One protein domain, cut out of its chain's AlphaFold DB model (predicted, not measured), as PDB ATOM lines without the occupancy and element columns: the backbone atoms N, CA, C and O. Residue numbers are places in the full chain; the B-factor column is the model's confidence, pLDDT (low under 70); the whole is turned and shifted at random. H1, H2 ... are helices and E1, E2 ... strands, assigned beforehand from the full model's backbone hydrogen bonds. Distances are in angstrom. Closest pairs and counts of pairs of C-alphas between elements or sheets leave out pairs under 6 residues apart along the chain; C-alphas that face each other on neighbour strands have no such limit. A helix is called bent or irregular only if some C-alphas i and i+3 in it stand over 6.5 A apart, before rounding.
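AT A GLANCE: This is residues 214 to 360 of the 627 residues of an uncharacterized protein of Bombyx mori (UniProt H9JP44). A small two-stranded ribbon, E1 and E3, runs past the helix H4, which lies in the core between E1 and H3; H2 folds back beside H3 as a helical hairpin and stays apart from H4. H1 and H5 meet beyond one end of the ribbon, while E2 and the long loop of residues 298 to 317 lie toward the other end. The printed part has 147 residues, with five named helices and three named strands in the order E1 H1 H2 H3 H4 E2 H5 E3; the sheet E1 - E3 is antiparallel. The class is mostly helix, though just under half, 73 residues, are in named elements. The whole is compact, with a radius of gyration of the C-alphas of 15.3 A, yet elongated, spanning 48 by 31 by 30 A.

IN THESE COORDINATES: Find C-alpha 214 at (8.497, -56.367, -8.448); from there E1, residues 214 to 218, runs 13.2 A. Its partner E3, residues 355 to 359, ends at C-alpha 359 at (8.898, -60.091, -10.430). Look next at H4, residues 283 to 297, 21.2 A long, beginning at (-7.369, -50.757, -23.111). H3, residues 257 to 271, and H2, residues 242 to 255, are each 20.3 A long. H3 is irregular: C-alphas 258 and 261 are 7.3 A apart. H1 holds residues 221 to 230, H5 residues 343 to 348, and E2 residues 318 to 320.

HOW THE PARTS SIT: Start at the sheet, where N 215 and O 358 are 2.8 A apart and N 217 and O 356 are 3.0 A apart, both within hydrogen-bond range. The closest C-alphas of E1 and H4, Val 217 and Ala 289, are 5.7 A apart. H4 touches H3 in a helical hairpin, at a steep tilt of 41 degrees, opposite ways; their closest C-alphas, Val 266 and Thr 291, are 5.6 A apart. H2 and H3 form another helical hairpin and touch at a shallow tilt of 15 degrees, opposite ways, closest at C-alphas 253 and 259, 5.7 A. H1 touches H4 about perpendicular, at 87 degrees, through residues 284 to 285 of H4 alone, closest at C-alphas 221 and 285, 6.4 A. H1 and H5 only just touch, with 3 pairs of C-alphas within 8 A, the closest Val 227 and Ile 345 at 6.4 A. E2 pairs with no named strand, but its residues 319 to 320 pair antiparallel with residues 330 to 331. H2 and H4 are apart. In H1, H2, H4 and H5 every O i to N i+4 pair is within hydrogen-bond range; in H3, 9 of 11 are.

THE WHOLE: The two C-alphas farthest apart, Asp 236 and Arg 313, are 48.4 A apart. The printed part has no cut. The links H1 to H2, H3 to H4, H4 to E2 and E2 to H5 are long. Mean pLDDT of the printed part is 77.8; 38 residues are under 70, among them 301 to 307, 309 to 316 and 320 to 330.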
ATOM      1  N   PHE A 214       9.799 -55.905  -7.954       75.69
ATOM      2  CA  PHE A 214       8.497 -56.367  -8.448       75.69
ATOM      3  C   PHE A 214       7.672 -55.228  -9.055       75.69
ATOM      4  O   PHE A 214       7.959 -54.044  -8.874       75.69
ATOM      5  N   MET A 215       6.640 -55.593  -9.803       72.38
ATOM      6  CA  MET A 215       5.644 -54.688 -10.358       72.38
ATOM      7  C   MET A 215       4.240 -55.172 -10.008       72.38
ATOM      8  O   MET A 215       3.995 -56.373  -9.908       72.38
ATOM      9  N   VAL A 216       3.327 -54.221  -9.819       76.69
ATOM     10  CA  VAL A 216       1.898 -54.492  -9.654       76.69
ATOM     11  C   VAL A 216       1.260 -54.364 -11.030       76.69
ATOM     12  O   VAL A 216       1.274 -53.283 -11.619       76.69
ATOM     13  N   VAL A 217       0.742 -55.469 -11.556       79.94
ATOM     14  CA  VAL A 217       0.106 -55.527 -12.877       79.94
ATOM     15  C   VAL A 217      -1.347 -55.983 -12.746       79.94
ATOM     16  O   VAL A 217      -1.669 -56.730 -11.817       79.94
ATOM     17  N   PRO A 218      -2.250 -55.540 -13.636       83.75
ATOM     18  CA  PRO A 218      -3.612 -56.063 -13.675       83.75
ATOM     19  C   PRO A 218      -3.627 -57.567 -13.998       83.75
ATOM     20  O   PRO A 218      -2.660 -58.118 -14.528       83.75
ATOM     21  N   GLN A 219      -4.739 -58.237 -13.686       86.69
ATOM     22  CA  GLN A 219      -4.989 -59.615 -14.136       86.69
ATOM     23  C   GLN A 219      -5.159 -59.695 -15.667       86.69
ATOM     24  O   GLN A 219      -5.108 -58.684 -16.370       86.69
ATOM     25  N   SER A 220      -5.372 -60.900 -16.212       87.25
ATOM     26  CA  SER A 220      -5.645 -61.054 -17.649       87.25
ATOM     27  C   SER A 220      -6.863 -60.233 -18.087       87.25
ATOM     28  O   SER A 220      -7.799 -60.042 -17.307       87.25
ATOM     29  N   CYS A 221      -6.849 -59.772 -19.341       86.62
ATOM     30  CA  CYS A 221      -7.918 -58.950 -19.911       86.62
ATOM     31  C   CYS A 221      -9.299 -59.589 -19.748       86.62
ATOM     32  O   CYS A 221     -10.251 -58.889 -19.426       86.62
ATOM     33  N   ASP A 222      -9.415 -60.909 -19.885       85.94
ATOM     34  CA  ASP A 222     -10.697 -61.610 -19.731       85.94
ATOM     35  C   ASP A 222     -11.238 -61.501 -18.298       85.94
ATOM     36  O   ASP A 222     -12.417 -61.222 -18.073       85.94
ATOM     37  N   LYS A 223     -10.346 -61.659 -17.314       87.19
ATOM     38  CA  LYS A 223     -10.685 -61.613 -15.889       87.19
ATOM     39  C   LYS A 223     -11.036 -60.200 -15.436       87.19
ATOM     40  O   LYS A 223     -12.028 -60.011 -14.736       87.19
ATOM     41  N   THR A 224     -10.264 -59.198 -15.855       87.06
ATOM     42  CA  THR A 224     -10.572 -57.796 -15.542       87.06
ATOM     43  C   THR A 224     -11.838 -57.338 -16.261       87.06
ATOM     44  O   THR A 224     -12.671 -56.665 -15.658       87.06
ATOM     45  N   THR A 225     -12.062 -57.777 -17.500       88.94
ATOM     46  CA  THR A 225     -13.292 -57.468 -18.244       88.94
ATOM     47  C   THR A 225     -14.532 -58.035 -17.554       88.94
ATOM     48  O   THR A 225     -15.531 -57.327 -17.472       88.94
ATOM     49  N   CYS A 226     -14.480 -59.251 -16.991       89.50
ATOM     50  CA  CYS A 226     -15.586 -59.809 -16.197       89.50
ATOM     51  C   CYS A 226     -16.005 -58.870 -15.055       89.50
ATOM     52  O   CYS A 226     -17.174 -58.492 -14.946       89.50
ATOM     53  N   VAL A 227     -15.036 -58.428 -14.249       89.75
ATOM     54  CA  VAL A 227     -15.284 -57.556 -13.091       89.75
ATOM     55  C   VAL A 227     -15.852 -56.210 -13.528       89.75
ATOM     56  O   VAL A 227     -16.838 -55.725 -12.975       89.75
ATOM     57  N   PHE A 228     -15.257 -55.603 -14.554       89.44
ATOM     58  CA  PHE A 228     -15.642 -54.266 -14.999       89.44
ATOM     59  C   PHE A 228     -16.947 -54.246 -15.804       89.44
ATOM     60  O   PHE A 228     -17.618 -53.214 -15.824       89.44
ATOM     61  N   LYS A 229     -17.364 -55.376 -16.387       89.75
ATOM     62  CA  LYS A 229     -18.723 -55.554 -16.917       89.75
ATOM     63  C   LYS A 229     -19.763 -55.565 -15.798       89.75
ATOM     64  O   LYS A 229     -20.743 -54.838 -15.890       89.75
ATOM     65  N   LYS A 230     -19.521 -56.292 -14.699       88.81
ATOM     66  CA  LYS A 230     -20.436 -56.311 -13.534       88.81
ATOM     67  C   LYS A 230     -20.570 -54.955 -12.843       88.81
ATOM     68  O   LYS A 230     -21.612 -54.644 -12.278       88.81
ATOM     69  N   LEU A 231     -19.532 -54.129 -12.928       87.44
ATOM     70  CA  LEU A 231     -19.550 -52.748 -12.443       87.44
ATOM     71  C   LEU A 231     -20.166 -51.749 -13.439       87.44
ATOM     72  O   LEU A 231     -20.196 -50.556 -13.139       87.44
ATOM     73  N   ASN A 232     -20.647 -52.203 -14.604       89.44
ATOM     74  CA  ASN A 232     -21.151 -51.366 -15.702       89.44
ATOM     75  C   ASN A 232     -20.135 -50.318 -16.196       89.44
ATOM     76  O   ASN A 232     -20.503 -49.224 -16.617       89.44
ATOM     77  N   ILE A 233     -18.842 -50.636 -16.123       88.62
ATOM     78  CA  ILE A 233     -17.758 -49.752 -16.572       88.62
ATOM     79  C   ILE A 233     -17.322 -50.099 -17.998       88.62
ATOM     80  O   ILE A 233     -16.833 -49.235 -18.715       88.62
ATOM     81  N   VAL A 234     -17.482 -51.349 -18.428       87.50
ATOM     82  CA  VAL A 234     -17.154 -51.783 -19.792       87.50
ATOM     83  C   VAL A 234     -18.437 -52.137 -20.523       87.50
ATOM     84  O   VAL A 234     -19.234 -52.930 -20.032       87.50
ATOM     85  N   SER A 235     -18.620 -51.548 -21.702       79.19
ATOM     86  CA  SER A 235     -19.731 -51.878 -22.599       79.19
ATOM     87  C   SER A 235     -19.582 -53.281 -23.198       79.19
ATOM     88  O   SER A 235     -18.480 -53.829 -23.262       79.19
ATOM     89  N   ASP A 236     -20.664 -53.847 -23.740       72.38
ATOM     90  CA  ASP A 236     -20.620 -55.147 -24.434       72.38
ATOM     91  C   ASP A 236     -19.640 -55.170 -25.617       72.38
ATOM     92  O   ASP A 236     -19.116 -56.222 -25.974       72.38
ATOM     93  N   LYS A 237     -19.329 -53.990 -26.170       68.00
ATOM     94  CA  LYS A 237     -18.355 -53.775 -27.249       68.00
ATOM     95  C   LYS A 237     -16.901 -53.659 -26.765       68.00
ATOM     96  O   LYS A 237     -16.020 -53.388 -27.571       68.00
ATOM     97  N   GLY A 238     -16.640 -53.816 -25.464       69.00
ATOM     98  CA  GLY A 238     -15.293 -53.766 -24.883       69.00
ATOM     99  C   GLY A 238     -14.733 -52.358 -24.654       69.00
ATOM    100  O   GLY A 238     -13.596 -52.226 -24.212       69.00
ATOM    101  N   VAL A 239     -15.521 -51.308 -24.912       82.00
ATOM    102  CA  VAL A 239     -15.116 -49.910 -24.690       82.00
ATOM    103  C   VAL A 239     -15.339 -49.527 -23.229       82.00
ATOM    104  O   VAL A 239     -16.410 -49.806 -22.677       82.00
ATOM    105  N   VAL A 240     -14.343 -48.873 -22.627       84.75
ATOM    106  CA  VAL A 240     -14.358 -48.415 -21.229       84.75
ATOM    107  C   VAL A 240     -15.125 -47.094 -21.100       84.75
ATOM    108  O   VAL A 240     -14.746 -46.078 -21.681       84.75
ATOM    109  N   ASP A 241     -16.176 -47.075 -20.281       89.69
ATOM    110  CA  ASP A 241     -16.857 -45.852 -19.863       89.69
ATOM    111  C   ASP A 241     -16.057 -45.143 -18.763       89.69
ATOM    112  O   ASP A 241     -16.127 -45.448 -17.566       89.69
ATOM    113  N   VAL A 242     -15.312 -44.127 -19.194       87.56
ATOM    114  CA  VAL A 242     -14.490 -43.271 -18.334       87.56
ATOM    115  C   VAL A 242     -15.303 -42.640 -17.198       87.56
ATOM    116  O   VAL A 242     -14.782 -42.493 -16.092       87.56
ATOM    117  N   LYS A 243     -16.577 -42.281 -17.414       89.19
ATOM    118  CA  LYS A 243     -17.400 -41.646 -16.369       89.19
ATOM    119  C   LYS A 243     -17.728 -42.634 -15.255       89.19
ATOM    120  O   LYS A 243     -17.645 -42.279 -14.080       89.19
ATOM    121  N   SER A 244     -18.063 -43.867 -15.615       91.06
ATOM    122  CA  SER A 244     -18.342 -44.933 -14.652       91.06
ATOM    123  C   SER A 244     -17.081 -45.357 -13.894       91.06
ATOM    124  O   SER A 244     -17.134 -45.559 -12.681       91.06
ATOM    125  N   PHE A 245     -15.916 -45.357 -14.552       90.94
ATOM    126  CA  PHE A 245     -14.633 -45.563 -13.871       90.94
ATOM    127  C   PHE A 245     -14.307 -44.440 -12.866       90.94
ATOM    128  O   PHE A 245     -13.829 -44.711 -11.767       90.94
ATOM    129  N   ILE A 246     -14.606 -43.175 -13.190       91.06
ATOM    130  CA  ILE A 246     -14.441 -42.055 -12.243       91.06
ATOM    131  C   ILE A 246     -15.344 -42.241 -11.016       91.06
ATOM    132  O   ILE A 246     -14.864 -42.092  -9.896       91.06
ATOM    133  N   LYS A 247     -16.607 -42.650 -11.203       92.44
ATOM    134  CA  LYS A 247     -17.523 -42.943 -10.083       92.44
ATOM    135  C   LYS A 247     -16.994 -44.050  -9.167       92.44
ATOM    136  O   LYS A 247     -17.154 -43.959  -7.951       92.44
ATOM    137  N   LEU A 248     -16.350 -45.076  -9.729       91.25
ATOM    138  CA  LEU A 248     -15.684 -46.119  -8.943       91.25
ATOM    139  C   LEU A 248     -14.569 -45.521  -8.071       91.25
ATOM    140  O   LEU A 248     -14.513 -45.794  -6.872       91.25
ATOM    141  N   LEU A 249     -13.719 -44.666  -8.650       90.69
ATOM    142  CA  LEU A 249     -12.664 -43.975  -7.902       90.69
ATOM    143  C   LEU A 249     -13.228 -43.032  -6.833       90.69
ATOM    144  O   LEU A 249     -12.641 -42.920  -5.759       90.69
ATOM    145  N   ASP A 250     -14.355 -42.372  -7.100       90.31
ATOM    146  CA  ASP A 250     -15.033 -41.531  -6.116       90.31
ATOM    147  C   ASP A 250     -15.516 -42.362  -4.929       90.31
ATOM    148  O   ASP A 250     -15.186 -42.022  -3.793       90.31
ATOM    149  N   LYS A 251     -16.186 -43.496  -5.178       91.06
ATOM    150  CA  LYS A 251     -16.606 -44.440  -4.129       91.06
ATOM    151  C   LYS A 251     -15.415 -44.903  -3.285       91.06
ATOM    152  O   LYS A 251     -15.483 -44.847  -2.062       91.06
ATOM    153  N   PHE A 252     -14.313 -45.270  -3.937       87.69
ATOM    154  CA  PHE A 252     -13.062 -45.635  -3.273       87.69
ATOM    155  C   PHE A 252     -12.523 -44.504  -2.377       87.69
ATOM    156  O   PHE A 252     -12.245 -44.719  -1.199       87.69
ATOM    157  N   THR A 253     -12.417 -43.273  -2.887       88.50
ATOM    158  CA  THR A 253     -11.907 -42.143  -2.086       88.50
ATOM    159  C   THR A 253     -12.870 -41.638  -1.021       88.50
ATOM    160  O   THR A 253     -12.421 -41.034  -0.054       88.50
ATOM    161  N   ASN A 254     -14.173 -41.882  -1.159       89.81
ATOM    162  CA  ASN A 254     -15.139 -41.556  -0.114       89.81
ATOM    163  C   ASN A 254     -14.922 -42.450   1.111       89.81
ATOM    164  O   ASN A 254     -14.973 -41.964   2.237       89.81
ATOM    165  N   SER A 255     -14.606 -43.730   0.891       87.00
ATOM    166  CA  SER A 255     -14.207 -44.654   1.956       87.00
ATOM    167  C   SER A 255     -12.822 -44.333   2.525       87.00
ATOM    168  O   SER A 255     -12.578 -44.573   3.704       87.00
ATOM    169  N   TYR A 256     -11.925 -43.750   1.719       88.38
ATOM    170  CA  TYR A 256     -10.566 -43.402   2.139       88.38
ATOM    171  C   TYR A 256     -10.145 -41.989   1.679       88.38
ATOM    172  O   TYR A 256      -9.373 -41.849   0.721       88.38
ATOM    173  N   PRO A 257     -10.585 -40.918   2.374       88.94
ATOM    174  CA  PRO A 257     -10.398 -39.528   1.929       88.94
ATOM    175  C   PRO A 257      -8.940 -39.101   1.730       88.94
ATOM    176  O   PRO A 257      -8.650 -38.225   0.912       88.94
ATOM    177  N   VAL A 258      -8.005 -39.749   2.430       88.56
ATOM    178  CA  VAL A 258      -6.554 -39.524   2.299       88.56
ATOM    179  C   VAL A 258      -6.028 -39.785   0.878       88.56
ATOM    180  O   VAL A 258      -4.987 -39.254   0.499       88.56
ATOM    181  N   TRP A 259      -6.770 -40.531   0.054       89.81
ATOM    182  CA  TRP A 259      -6.419 -40.844  -1.334       89.81
ATOM    183  C   TRP A 259      -6.941 -39.835  -2.368       89.81
ATOM    184  O   TRP A 259      -6.658 -39.977  -3.559       89.81
ATOM    185  N   ASN A 260      -7.658 -38.782  -1.953       89.50
ATOM    186  CA  ASN A 260      -8.231 -37.789  -2.874       89.50
ATOM    187  C   ASN A 260      -7.186 -37.132  -3.792       89.50
ATOM    188  O   ASN A 260      -7.433 -36.942  -4.986       89.50
ATOM    189  N   SER A 261      -5.992 -36.846  -3.263       87.31
ATOM    190  CA  SER A 261      -4.878 -36.296  -4.046       87.31
ATOM    191  C   SER A 261      -4.399 -37.272  -5.133       87.31
ATOM    192  O   SER A 261      -4.222 -36.892  -6.294       87.31
ATOM    193  N   ALA A 262      -4.275 -38.559  -4.792       88.38
ATOM    194  CA  ALA A 262      -3.885 -39.606  -5.732       88.38
ATOM    195  C   ALA A 262      -4.958 -39.832  -6.813       88.38
ATOM    196  O   ALA A 262      -4.624 -39.934  -7.994       88.38
ATOM    197  N   LYS A 263      -6.251 -39.803  -6.454       91.12
ATOM    198  CA  LYS A 263      -7.367 -39.878  -7.416       91.12
ATOM    199  C   LYS A 263      -7.280 -38.786  -8.480       91.12
ATOM    200  O   LYS A 263      -7.386 -39.082  -9.670       91.12
ATOM    201  N   ALA A 264      -7.041 -37.533  -8.088       87.38
ATOM    202  CA  ALA A 264      -6.908 -36.434  -9.045       87.38
ATOM    203  C   ALA A 264      -5.769 -36.684 -10.056       87.38
ATOM    204  O   ALA A 264      -5.894 -36.378 -11.249       87.38
ATOM    205  N   ARG A 265      -4.669 -37.308  -9.610       86.25
ATOM    206  CA  ARG A 265      -3.563 -37.730 -10.484       86.25
ATOM    207  C   ARG A 265      -3.961 -38.866 -11.423       86.25
ATOM    208  O   ARG A 265      -3.590 -38.803 -12.595       86.25
ATOM    209  N   VAL A 266      -4.747 -39.842 -10.962       88.81
ATOM    210  CA  VAL A 266      -5.268 -40.928 -11.813       88.81
ATOM    211  C   VAL A 266      -6.143 -40.355 -12.927       88.81
ATOM    212  O   VAL A 266      -5.916 -40.650 -14.097       88.81
ATOM    213  N   ILE A 267      -7.084 -39.468 -12.601       88.06
ATOM    214  CA  ILE A 267      -7.993 -38.874 -13.595       88.06
ATOM    215  C   ILE A 267      -7.207 -38.096 -14.660       88.06
ATOM    216  O   ILE A 267      -7.432 -38.246 -15.860       88.06
ATOM    217  N   THR A 268      -6.254 -37.268 -14.232       83.56
ATOM    218  CA  THR A 268      -5.484 -36.408 -15.145       83.56
ATOM    219  C   THR A 268      -4.444 -37.159 -15.974       83.56
ATOM    220  O   THR A 268      -4.128 -36.722 -17.082       83.56
ATOM    221  N   THR A 269      -3.913 -38.269 -15.461       81.50
ATOM    222  CA  THR A 269      -2.800 -38.997 -16.092       81.50
ATOM    223  C   THR A 269      -3.271 -40.227 -16.852       81.50
ATOM    224  O   THR A 269      -2.795 -40.454 -17.959       81.50
ATOM    225  N   CYS A 270      -4.210 -40.986 -16.284       84.50
ATOM    226  CA  CYS A 270      -4.617 -42.285 -16.809       84.50
ATOM    227  C   CYS A 270      -5.855 -42.230 -17.702       84.50
ATOM    228  O   CYS A 270      -5.977 -43.041 -18.609       84.50
ATOM    229  N   LEU A 271      -6.766 -41.282 -17.458       84.69
ATOM    230  CA  LEU A 271      -8.061 -41.233 -18.153       84.69
ATOM    231  C   LEU A 271      -8.152 -40.119 -19.206       84.69
ATOM    232  O   LEU A 271      -8.914 -40.233 -20.157       84.69
ATOM    233  N   ARG A 272      -7.391 -39.027 -19.049       76.19
ATOM    234  CA  ARG A 272      -7.410 -37.882 -19.984       76.19
ATOM    235  C   ARG A 272      -6.334 -37.924 -21.071       76.19
ATOM    236  O   ARG A 272      -6.405 -37.140 -22.010       76.19
ATOM    237  N   LYS A 273      -5.313 -38.771 -20.930       70.44
ATOM    238  CA  LYS A 273      -4.181 -38.860 -21.866       70.44
ATOM    239  C   LYS A 273      -4.152 -40.231 -22.526       70.44
ATOM    240  O   LYS A 273      -4.421 -41.230 -21.870       70.44
ATOM    241  N   SER A 274      -3.751 -40.282 -23.794       65.56
ATOM    242  CA  SER A 274      -3.542 -41.541 -24.514       65.56
ATOM    243  C   SER A 274      -2.447 -42.381 -23.843       65.56
ATOM    244  O   SER A 274      -1.299 -41.936 -23.718       65.56
ATOM    245  N   LEU A 275      -2.783 -43.610 -23.454       68.06
ATOM    246  CA  LEU A 275      -1.896 -44.541 -22.754       68.06
ATOM    247  C   LEU A 275      -0.962 -45.287 -23.722       68.06
ATOM    248  O   LEU A 275      -1.002 -46.502 -23.837       68.06
ATOM    249  N   ILE A 276      -0.074 -44.557 -24.405       55.53
ATOM    250  CA  ILE A 276       0.881 -45.117 -25.393       55.53
ATOM    251  C   ILE A 276       1.985 -45.972 -24.718       55.53
ATOM    252  O   ILE A 276       2.789 -46.635 -25.373       55.53
ATOM    253  N   ALA A 277       2.088 -45.912 -23.387       59.44
ATOM    254  CA  ALA A 277       3.213 -46.447 -22.620       59.44
ATOM    255  C   ALA A 277       2.923 -47.746 -21.851       59.44
ATOM    256  O   ALA A 277       3.866 -48.302 -21.291       59.44
ATOM    257  N   TYR A 278       1.672 -48.207 -21.816       64.56
ATOM    258  CA  TYR A 278       1.274 -49.429 -21.118       64.56
ATOM    259  C   TYR A 278       1.022 -50.547 -22.135       64.56
ATOM    260  O   TYR A 278       0.469 -50.294 -23.202       64.56
ATOM    261  N   ASP A 279       1.471 -51.760 -21.806       64.00
ATOM    262  CA  ASP A 279       1.321 -52.973 -22.623       64.00
ATOM    263  C   ASP A 279       0.499 -54.015 -21.849       64.00
ATOM    264  O   ASP A 279       0.972 -55.073 -21.448       64.00
ATOM    265  N   GLY A 280      -0.730 -53.636 -21.506       61.81
ATOM    266  CA  GLY A 280      -1.667 -54.443 -20.728       61.81
ATOM    267  C   GLY A 280      -2.474 -55.437 -21.564       61.81
ATOM    268  O   GLY A 280      -3.418 -56.022 -21.038       61.81
ATOM    269  N   GLY A 281      -2.170 -55.588 -22.858       70.69
ATOM    270  CA  GLY A 281      -2.905 -56.434 -23.809       70.69
ATOM    271  C   GLY A 281      -4.274 -55.890 -24.251       70.69
ATOM    272  O   GLY A 281      -4.729 -56.207 -25.344       70.69
ATOM    273  N   CYS A 282      -4.914 -55.034 -23.450       81.81
ATOM    274  CA  CYS A 282      -6.179 -54.363 -23.765       81.81
ATOM    275  C   CYS A 282      -6.271 -52.982 -23.096       81.81
ATOM    276  O   CYS A 282      -5.564 -52.687 -22.129       81.81
ATOM    277  N   GLU A 283      -7.179 -52.134 -23.589       82.56
ATOM    278  CA  GLU A 283      -7.369 -50.757 -23.111       82.56
ATOM    279  C   GLU A 283      -7.699 -50.684 -21.611       82.56
ATOM    280  O   GLU A 283      -7.102 -49.891 -20.883       82.56
ATOM    281  N   LEU A 284      -8.573 -51.571 -21.120       85.56
ATOM    282  CA  LEU A 284      -8.928 -51.654 -19.701       85.56
ATOM    283  C   LEU A 284      -7.702 -51.914 -18.815       85.56
ATOM    284  O   LEU A 284      -7.502 -51.247 -17.800       85.56
ATOM    285  N   ASN A 285      -6.855 -52.862 -19.211       86.19
ATOM    286  CA  ASN A 285      -5.649 -53.190 -18.462       86.19
ATOM    287  C   ASN A 285      -4.600 -52.079 -18.540       86.19
ATOM    288  O   ASN A 285      -3.888 -51.860 -17.565       86.19
ATOM    289  N   ASN A 286      -4.532 -51.331 -19.644       82.69
ATOM    290  CA  ASN A 286      -3.686 -50.140 -19.719       82.69
ATOM    291  C   ASN A 286      -4.123 -49.087 -18.695       82.69
ATOM    292  O   ASN A 286      -3.282 -48.540 -17.976       82.69
ATOM    293  N   ILE A 287      -5.433 -48.842 -18.589       86.69
ATOM    294  CA  ILE A 287      -6.005 -47.914 -17.607       86.69
ATOM    295  C   ILE A 287      -5.707 -48.399 -16.187       86.69
ATOM    296  O   ILE A 287      -5.172 -47.633 -15.387       86.69
ATOM    297  N   LEU A 288      -5.964 -49.676 -15.887       87.00
ATOM    298  CA  LEU A 288      -5.725 -50.256 -14.562       87.00
ATOM    299  C   LEU A 288      -4.248 -50.251 -14.164       87.00
ATOM    300  O   LEU A 288      -3.919 -49.866 -13.043       87.00
ATOM    301  N   ALA A 289      -3.349 -50.619 -15.078       83.38
ATOM    302  CA  ALA A 289      -1.911 -50.568 -14.837       83.38
ATOM    303  C   ALA A 289      -1.449 -49.138 -14.515       83.38
ATOM    304  O   ALA A 289      -0.663 -48.937 -13.588       83.38
ATOM    305  N   CYS A 290      -1.975 -48.137 -15.228       84.62
ATOM    306  CA  CYS A 290      -1.712 -46.734 -14.921       84.62
ATOM    307  C   CYS A 290      -2.280 -46.328 -13.556       84.62
ATOM    308  O   CYS A 290      -1.591 -45.676 -12.771       84.62
ATOM    309  N   THR A 291      -3.512 -46.732 -13.242       87.88
ATOM    310  CA  THR A 291      -4.156 -46.435 -11.959       87.88
ATOM    311  C   THR A 291      -3.347 -46.987 -10.789       87.88
ATOM    312  O   THR A 291      -3.045 -46.231  -9.867       87.88
ATOM    313  N   PHE A 292      -2.931 -48.256 -10.831       85.69
ATOM    314  CA  PHE A 292      -2.124 -48.854  -9.764       85.69
ATOM    315  C   PHE A 292      -0.753 -48.182  -9.617       85.69
ATOM    316  O   PHE A 292      -0.316 -47.928  -8.493       85.69
ATOM    317  N   ASP A 293      -0.100 -47.819 -10.727       80.19
ATOM    318  CA  ASP A 293       1.177 -47.098 -10.690       80.19
ATOM    319  C   ASP A 293       1.019 -45.723 -10.017       80.19
ATOM    320  O   ASP A 293       1.734 -45.404  -9.067       80.19
ATOM    321  N   VAL A 294       0.010 -44.941 -10.416       83.75
ATOM    322  CA  VAL A 294      -0.248 -43.609  -9.844       83.75
ATOM    323  C   VAL A 294      -0.671 -43.675  -8.375       83.75
ATOM    324  O   VAL A 294      -0.229 -42.834  -7.586       83.75
ATOM    325  N   LEU A 295      -1.498 -44.649  -7.986       85.19
ATOM    326  CA  LEU A 295      -1.871 -44.848  -6.583       85.19
ATOM    327  C   LEU A 295      -0.637 -45.212  -5.751       85.19
ATOM    328  O   LEU A 295      -0.352 -44.549  -4.757       85.19
ATOM    329  N   SER A 296       0.164 -46.179  -6.196       80.75
ATOM    330  CA  SER A 296       1.391 -46.550  -5.482       80.75
ATOM    331  C   SER A 296       2.406 -45.399  -5.383       80.75
ATOM    332  O   SER A 296       3.076 -45.253  -4.362       80.75
ATOM    333  N   GLU A 297       2.484 -44.521  -6.394       78.38
ATOM    334  CA  GLU A 297       3.324 -43.314  -6.373       78.38
ATOM    335  C   GLU A 297       2.905 -42.305  -5.309       78.38
ATOM    336  O   GLU A 297       3.748 -41.679  -4.669       78.38
ATOM    337  N   ASN A 298       1.597 -42.126  -5.155       81.62
ATOM    338  CA  ASN A 298       1.003 -41.095  -4.315       81.62
ATOM    339  C   ASN A 298       0.435 -41.695  -3.020       81.62
ATOM    340  O   ASN A 298      -0.530 -41.167  -2.473       81.62
ATOM    341  N   CYS A 299       1.031 -42.794  -2.547       83.31
ATOM    342  CA  CYS A 299       0.641 -43.473  -1.318       83.31
ATOM    343  C   CYS A 299       0.758 -42.501  -0.122       83.31
ATOM    344  O   CYS A 299       1.865 -42.046   0.186       83.31
ATOM    345  N   PRO A 300      -0.354 -42.168   0.562       77.00
ATOM    346  CA  PRO A 300      -0.369 -41.156   1.620       77.00
ATOM    347  C   PRO A 300       0.331 -41.613   2.910       77.00
ATOM    348  O   PRO A 300       0.618 -40.789   3.771       77.00
ATOM    349  N   LEU A 301       0.625 -42.912   3.038       68.94
ATOM    350  CA  LEU A 301       1.197 -43.541   4.235       68.94
ATOM    351  C   LEU A 301       2.703 -43.835   4.118       68.94
ATOM    352  O   LEU A 301       3.264 -44.547   4.949       68.94
ATOM    353  N   ASN A 302       3.380 -43.293   3.102       65.44
ATOM    354  CA  ASN A 302       4.823 -43.468   2.958       65.44
ATOM    355  C   ASN A 302       5.565 -42.715   4.074       65.44
ATOM    356  O   ASN A 302       5.604 -41.485   4.084       65.44
ATOM    357  N   GLY A 303       6.184 -43.456   4.997       59.94
ATOM    358  CA  GLY A 303       7.033 -42.885   6.042       59.94
ATOM    359  C   GLY A 303       8.219 -42.100   5.465       59.94
ATOM    360  O   GLY A 303       8.693 -42.367   4.361       59.94
ATOM    361  N   ASN A 304       8.743 -41.142   6.235       56.81
ATOM    362  CA  ASN A 304       9.852 -40.265   5.821       56.81
ATOM    363  C   ASN A 304      11.154 -41.016   5.456       56.81
ATOM    364  O   ASN A 304      12.067 -40.424   4.882       56.81
ATOM    365  N   ASN A 305      11.245 -42.312   5.766       59.34
ATOM    366  CA  ASN A 305      12.423 -43.148   5.577       59.34
ATOM    367  C   ASN A 305      12.268 -44.047   4.334       59.34
ATOM    368  O   ASN A 305      12.031 -45.247   4.442       59.34
ATOM    369  N   GLN A 306      12.354 -43.446   3.143       65.69
ATOM    370  CA  GLN A 306      12.157 -44.167   1.881       65.69
ATOM    371  C   GLN A 306      13.393 -45.001   1.517       65.69
ATOM    372  O   GLN A 306      14.366 -44.476   0.964       65.69
ATOM    373  N   THR A 307      13.356 -46.303   1.797       69.19
ATOM    374  CA  THR A 307      14.517 -47.198   1.642       69.19
ATOM    375  C   THR A 307      14.863 -47.385   0.164       69.19
ATOM    376  O   THR A 307      16.030 -47.352  -0.230       69.19
ATOM    377  N   CYS A 308      13.845 -47.473  -0.690       71.75
ATOM    378  CA  CYS A 308      13.995 -47.662  -2.128       71.75
ATOM    379  C   CYS A 308      14.373 -46.393  -2.917       71.75
ATOM    380  O   CYS A 308      14.769 -46.510  -4.078       71.75
ATOM    381  N   LYS A 309      14.353 -45.191  -2.311       61.38
ATOM    382  CA  LYS A 309      14.595 -43.913  -3.020       61.38
ATOM    383  C   LYS A 309      16.011 -43.795  -3.607       61.38
ATOM    384  O   LYS A 309      16.194 -43.115  -4.614       61.38
ATOM    385  N   HIS A 310      16.990 -44.495  -3.023       54.19
ATOM    386  CA  HIS A 310      18.398 -44.517  -3.458       54.19
ATOM    387  C   HIS A 310      19.096 -45.872  -3.216       54.19
ATOM    388  O   HIS A 310      20.324 -45.929  -3.136       54.19
ATOM    389  N   SER A 311      18.343 -46.968  -3.068       53.19
ATOM    390  CA  SER A 311      18.924 -48.257  -2.675       53.19
ATOM    391  C   SER A 311      19.864 -48.835  -3.746       53.19
ATOM    392  O   SER A 311      19.440 -49.266  -4.823       53.19
ATOM    393  N   SER A 312      21.154 -48.882  -3.400       52.25
ATOM    394  CA  SER A 312      22.185 -49.758  -3.974       52.25
ATOM    395  C   SER A 312      22.377 -51.046  -3.155       52.25
ATOM    396  O   SER A 312      23.256 -51.853  -3.466       52.25
ATOM    397  N   ARG A 313      21.589 -51.233  -2.084       53.91
ATOM    398  CA  ARG A 313      21.725 -52.352  -1.142       53.91
ATOM    399  C   ARG A 313      21.121 -53.620  -1.743       53.91
ATOM    400  O   ARG A 313      20.075 -53.577  -2.381       53.91
ATOM    401  N   LYS A 314      21.813 -54.750  -1.559       53.88
ATOM    402  CA  LYS A 314      21.578 -56.003  -2.301       53.88
ATOM    403  C   LYS A 314      20.299 -56.763  -1.912       53.88
ATOM    404  O   LYS A 314      19.906 -57.633  -2.688       53.88
ATOM    405  N   ASP A 315      19.645 -56.379  -0.811       62.25
ATOM    406  CA  ASP A 315      18.606 -57.194  -0.155       62.25
ATOM    407  C   ASP A 315      17.251 -56.481   0.037       62.25
ATOM    408  O   ASP A 315      16.351 -57.026   0.668       62.25
ATOM    409  N   THR A 316      17.072 -55.261  -0.483       68.56
ATOM    410  CA  THR A 316      15.786 -54.546  -0.379       68.56
ATOM    411  C   THR A 316      14.928 -54.808  -1.611       68.56
ATOM    412  O   THR A 316      15.365 -54.525  -2.725       68.56
ATOM    413  N   VAL A 317      13.708 -55.309  -1.401       70.44
ATOM    414  CA  VAL A 317      12.729 -55.543  -2.466       70.44
ATOM    415  C   VAL A 317      11.933 -54.266  -2.730       70.44
ATOM    416  O   VAL A 317      11.261 -53.765  -1.831       70.44
ATOM    417  N   CYS A 318      11.994 -53.752  -3.957       75.50
ATOM    418  CA  CYS A 318      11.347 -52.493  -4.328       75.50
ATOM    419  C   CYS A 318      10.278 -52.674  -5.413       75.50
ATOM    420  O   CYS A 318      10.406 -53.507  -6.312       75.50
ATOM    421  N   GLN A 319       9.242 -51.835  -5.373       74.56
ATOM    422  CA  GLN A 319       8.286 -51.711  -6.467       74.56
ATOM    423  C   GLN A 319       8.879 -50.829  -7.577       74.56
ATOM    424  O   GLN A 319       9.423 -49.749  -7.316       74.56
ATOM    425  N   ILE A 320       8.758 -51.266  -8.831       68.56
ATOM    426  CA  ILE A 320       9.131 -50.493 -10.021       68.56
ATOM    427  C   ILE A 320       7.887 -49.835 -10.629       68.56
ATOM    428  O   ILE A 320       6.932 -50.524 -10.980       68.56
ATOM    429  N   SER A 321       7.946 -48.517 -10.852       63.53
ATOM    430  CA  SER A 321       6.980 -47.817 -11.715       63.53
ATOM    431  C   SER A 321       7.193 -48.180 -13.189       63.53
ATOM    432  O   SER A 321       8.328 -48.213 -13.681       63.53
ATOM    433  N   SER A 322       6.099 -48.441 -13.905       54.66
ATOM    434  CA  SER A 322       6.084 -48.932 -15.290       54.66
ATOM    435  C   SER A 322       6.168 -47.825 -16.356       54.66
ATOM    436  O   SER A 322       6.041 -48.102 -17.548       54.66
ATOM    437  N   SER A 323       6.460 -46.572 -15.985       49.88
ATOM    438  CA  SER A 323       6.542 -45.476 -16.963       49.88
ATOM    439  C   SER A 323       7.710 -45.620 -17.971       49.88
ATOM    440  O   SER A 323       8.886 -45.727 -17.619       49.88
ATOM    441  N   LYS A 324       7.397 -45.563 -19.278       41.25
ATOM    442  CA  LYS A 324       8.343 -45.748 -20.409       41.25
ATOM    443  C   LYS A 324       9.425 -44.656 -20.538       41.25
ATOM    444  O   LYS A 324      10.432 -44.877 -21.218       41.25
ATOM    445  N   TYR A 325       9.252 -43.494 -19.893       34.78
ATOM    446  CA  TYR A 325      10.015 -42.269 -20.199       34.78
ATOM    447  C   TYR A 325      10.758 -41.606 -19.025       34.78
ATOM    448  O   TYR A 325      11.345 -40.536 -19.204       34.78
ATOM    449  N   ARG A 326      10.813 -42.214 -17.836       34.16
ATOM    450  CA  ARG A 326      11.643 -41.713 -16.722       34.16
ATOM    451  C   ARG A 326      12.420 -42.856 -16.060       34.16
ATOM    452  O   ARG A 326      12.087 -44.014 -16.292       34.16
ATOM    453  N   PRO A 327      13.510 -42.572 -15.317       41.88
ATOM    454  CA  PRO A 327      14.222 -43.614 -14.585       41.88
ATOM    455  C   PRO A 327      13.203 -44.344 -13.714       41.88
ATOM    456  O   PRO A 327      12.408 -43.677 -13.057       41.88
ATOM    457  N   LYS A 328      13.208 -45.680 -13.739       57.88
ATOM    458  CA  LYS A 328      12.386 -46.506 -12.854       57.88
ATOM    459  C   LYS A 328      12.641 -46.046 -11.420       57.88
ATOM    460  O   LYS A 328      13.694 -46.344 -10.861       57.88
ATOM    461  N   HIS A 329      11.740 -45.242 -10.859       57.81
ATOM    462  CA  HIS A 329      11.837 -44.858  -9.462       57.81
ATOM    463  C   HIS A 329      11.500 -46.115  -8.674       57.81
ATOM    464  O   HIS A 329      10.361 -46.575  -8.704       57.81
ATOM    465  N   ARG A 330      12.522 -46.698  -8.046       68.69
ATOM    466  CA  ARG A 330      12.335 -47.735  -7.041       68.69
ATOM    467  C   ARG A 330      11.600 -47.098  -5.874       68.69
ATOM    468  O   ARG A 330      11.990 -46.029  -5.399       68.69
ATOM    469  N   ARG A 331      10.509 -47.725  -5.461       72.06
ATOM    470  CA  ARG A 331       9.647 -47.240  -4.386       72.06
ATOM    471  C   ARG A 331       9.440 -48.350  -3.382       72.06
ATOM    472  O   ARG A 331       9.496 -49.527  -3.736       72.06
ATOM    473  N   ASP A 332       9.236 -47.948  -2.139       73.62
ATOM    474  CA  ASP A 332       8.812 -48.896  -1.127       73.62
ATOM    475  C   ASP A 332       7.404 -49.395  -1.511       73.62
ATOM    476  O   ASP A 332       6.627 -48.622  -2.088       73.62
ATOM    477  N   PRO A 333       7.079 -50.674  -1.255       71.00
ATOM    478  CA  PRO A 333       5.730 -51.182  -1.450       71.00
ATOM    479  C   PRO A 333       4.735 -50.293  -0.703       71.00
ATOM    480  O   PRO A 333       4.870 -50.108   0.507       71.00
ATOM    481  N   CYS A 334       3.707 -49.793  -1.386       75.31
ATOM    482  CA  CYS A 334       2.558 -49.249  -0.671       75.31
ATOM    483  C   CYS A 334       1.760 -50.440  -0.127       75.31
ATOM    484  O   CYS A 334       0.949 -51.034  -0.834       75.31
ATOM    485  N   SER A 335       2.026 -50.822   1.122       65.38
ATOM    486  CA  SER A 335       1.411 -51.978   1.793       65.38
ATOM    487  C   SER A 335      -0.093 -51.825   2.053       65.38
ATOM    488  O   SER A 335      -0.730 -52.751   2.539       65.38
ATOM    489  N   THR A 336      -0.657 -50.654   1.758       70.19
ATOM    490  CA  THR A 336      -1.970 -50.210   2.236       70.19
ATOM    491  C   THR A 336      -2.867 -49.674   1.125       70.19
ATOM    492  O   THR A 336      -3.782 -48.911   1.421       70.19
ATOM    493  N   ILE A 337      -2.641 -50.037  -0.147       78.69
ATOM    494  CA  ILE A 337      -3.618 -49.728  -1.206       78.69
ATOM    495  C   ILE A 337      -4.891 -50.534  -0.905       78.69
ATOM    496  O   ILE A 337      -4.842 -51.761  -1.001       78.69
ATOM    497  N   PRO A 338      -6.014 -49.892  -0.531       79.69
ATOM    498  CA  PRO A 338      -7.254 -50.612  -0.279       79.69
ATOM    499  C   PRO A 338      -7.806 -51.189  -1.585       79.69
ATOM    500  O   PRO A 338      -7.522 -50.677  -2.672       79.69
ATOM    501  N   GLU A 339      -8.617 -52.240  -1.491       83.25
ATOM    502  CA  GLU A 339      -9.232 -52.840  -2.673       83.25
ATOM    503  C   GLU A 339     -10.158 -51.839  -3.380       83.25
ATOM    504  O   GLU A 339     -11.030 -51.219  -2.771       83.25
ATOM    505  N   LEU A 340      -9.966 -51.667  -4.695       84.50
ATOM    506  CA  LEU A 340     -10.808 -50.777  -5.505       84.50
ATOM    507  C   LEU A 340     -12.212 -51.356  -5.745       84.50
ATOM    508  O   LEU A 340     -13.123 -50.615  -6.108       84.50
ATOM    509  N   VAL A 341     -12.375 -52.674  -5.605       86.81
ATOM    510  CA  VAL A 341     -13.595 -53.421  -5.935       86.81
ATOM    511  C   VAL A 341     -13.948 -54.327  -4.761       86.81
ATOM    512  O   VAL A 341     -13.053 -54.847  -4.112       86.81
ATOM    513  N   ASN A 342     -15.245 -54.515  -4.504       87.56
ATOM    514  CA  ASN A 342     -15.730 -55.408  -3.452       87.56
ATOM    515  C   ASN A 342     -15.348 -56.875  -3.736       87.56
ATOM    516  O   ASN A 342     -15.472 -57.333  -4.876       87.56
ATOM    517  N   THR A 343     -14.960 -57.610  -2.692       86.38
ATOM    518  CA  THR A 343     -14.573 -59.025  -2.726       86.38
ATOM    519  C   THR A 343     -15.626 -59.917  -3.376       86.38
ATOM    520  O   THR A 343     -15.260 -60.823  -4.116       86.38
ATOM    521  N   ASP A 344     -16.916 -59.623  -3.192       88.81
ATOM    522  CA  ASP A 344     -18.020 -60.420  -3.756       88.81
ATOM    523  C   ASP A 344     -17.997 -60.452  -5.296       88.81
ATOM    524  O   ASP A 344     -18.254 -61.469  -5.929       88.81
ATOM    525  N   ILE A 345     -17.616 -59.339  -5.929       88.75
ATOM    526  CA  ILE A 345     -17.538 -59.250  -7.396       88.75
ATOM    527  C   ILE A 345     -16.279 -59.969  -7.906       88.75
ATOM    528  O   ILE A 345     -16.271 -60.537  -9.001       88.75
ATOM    529  N   LEU A 346     -15.203 -59.950  -7.114       88.31
ATOM    530  CA  LEU A 346     -13.950 -60.631  -7.435       88.31
ATOM    531  C   LEU A 346     -14.130 -62.158  -7.392       88.31
ATOM    532  O   LEU A 346     -13.731 -62.844  -8.340       88.31
ATOM    533  N   THR A 347     -14.791 -62.682  -6.353       89.62
ATOM    534  CA  THR A 347     -15.062 -64.122  -6.197       89.62
ATOM    535  C   THR A 347     -15.956 -64.652  -7.312       89.62
ATOM    536  O   THR A 347     -15.653 -65.697  -7.890       89.62
ATOM    537  N   GLU A 348     -16.983 -63.901  -7.708       89.50
ATOM    538  CA  GLU A 348     -17.850 -64.261  -8.834       89.50
ATOM    539  C   GLU A 348     -17.110 -64.340 -10.182       89.50
ATOM    540  O   GLU A 348     -17.507 -65.106 -11.059       89.50
ATOM    541  N   CYS A 349     -16.037 -63.566 -10.368       87.94
ATOM    542  CA  CYS A 349     -15.179 -63.619 -11.558       87.94
ATOM    543  C   CYS A 349     -13.969 -64.560 -11.392       87.94
ATOM    544  O   CYS A 349     -13.051 -64.540 -12.217       87.94
ATOM    545  N   ASN A 350     -13.963 -65.393 -10.343       90.12
ATOM    546  CA  ASN A 350     -12.905 -66.351 -10.022       90.12
ATOM    547  C   ASN A 350     -11.506 -65.703  -9.943       90.12
ATOM    548  O   ASN A 350     -10.513 -66.204 -10.497       90.12
ATOM    549  N   ILE A 351     -11.434 -64.543  -9.283       88.12
ATOM    550  CA  ILE A 351     -10.178 -63.873  -8.948       88.12
ATOM    551  C   ILE A 351     -10.138 -63.482  -7.473       88.12
ATOM    552  O   ILE A 351     -11.132 -63.055  -6.903       88.12
ATOM    553  N   SER A 352      -8.966 -63.607  -6.854       84.81
ATOM    554  CA  SER A 352      -8.745 -63.195  -5.463       84.81
ATOM    555  C   SER A 352      -8.408 -61.711  -5.326       84.81
ATOM    556  O   SER A 352      -8.665 -61.120  -4.289       84.81
ATOM    557  N   ALA A 353      -7.826 -61.107  -6.364       85.69
ATOM    558  CA  ALA A 353      -7.458 -59.698  -6.389       85.69
ATOM    559  C   ALA A 353      -7.437 -59.170  -7.826       85.69
ATOM    560  O   ALA A 353      -7.088 -59.889  -8.771       85.69
ATOM    561  N   LEU A 354      -7.750 -57.882  -7.983       85.25
ATOM    562  CA  LEU A 354      -7.765 -57.208  -9.285       85.25
ATOM    563  C   LEU A 354      -6.358 -57.017  -9.891       85.25
ATOM    564  O   LEU A 354      -6.209 -56.879 -11.106       85.25
ATOM    565  N   SER A 355      -5.324 -57.048  -9.052       84.56
ATOM    566  CA  SER A 355      -3.916 -56.968  -9.441       84.56
ATOM    567  C   SER A 355      -3.131 -58.183  -8.956       84.56
ATOM    568  O   SER A 355      -3.479 -58.787  -7.942       84.56
ATOM    569  N   ARG A 356      -2.026 -58.496  -9.632       82.69
ATOM    570  CA  ARG A 356      -1.024 -59.468  -9.180       82.69
ATOM    571  C   ARG A 356       0.360 -58.837  -9.121       82.69
ATOM    572  O   ARG A 356       0.641 -57.846  -9.797       82.69
ATOM    573  N   ILE A 357       1.223 -59.439  -8.313       78.25
ATOM    574  CA  ILE A 357       2.625 -59.052  -8.202       78.25
ATOM    575  C   ILE A 357       3.437 -59.919  -9.162       78.25
ATOM    576  O   ILE A 357       3.410 -61.144  -9.074       78.25
ATOM    577  N   GLU A 358       4.174 -59.279 -10.063       73.38
ATOM    578  CA  GLU A 358       5.135 -59.942 -10.939       73.38
ATOM    579  C   GLU A 358       6.551 -59.499 -10.600       73.38
ATOM    580  O   GLU A 358       6.812 -58.315 -10.379       73.38
ATOM    581  N   PHE A 359       7.493 -60.440 -10.584       69.75
ATOM    582  CA  PHE A 359       8.898 -60.091 -10.430       69.75
ATOM    583  C   PHE A 359       9.392 -59.424 -11.697       69.75
ATOM    584  O   PHE A 359       9.338 -59.994 -12.789       69.75
ATOM    585  N   ALA A 360       9.889 -58.203 -11.541       59.75
ATOM    586  CA  ALA A 360      10.441 -57.499 -12.669       59.75
ATOM    587  C   ALA A 360      11.732 -58.217 -13.086       59.75
ATOM    588  O   ALA A 360      12.605 -58.436 -12.239       59.75
TER     589      ALA A 360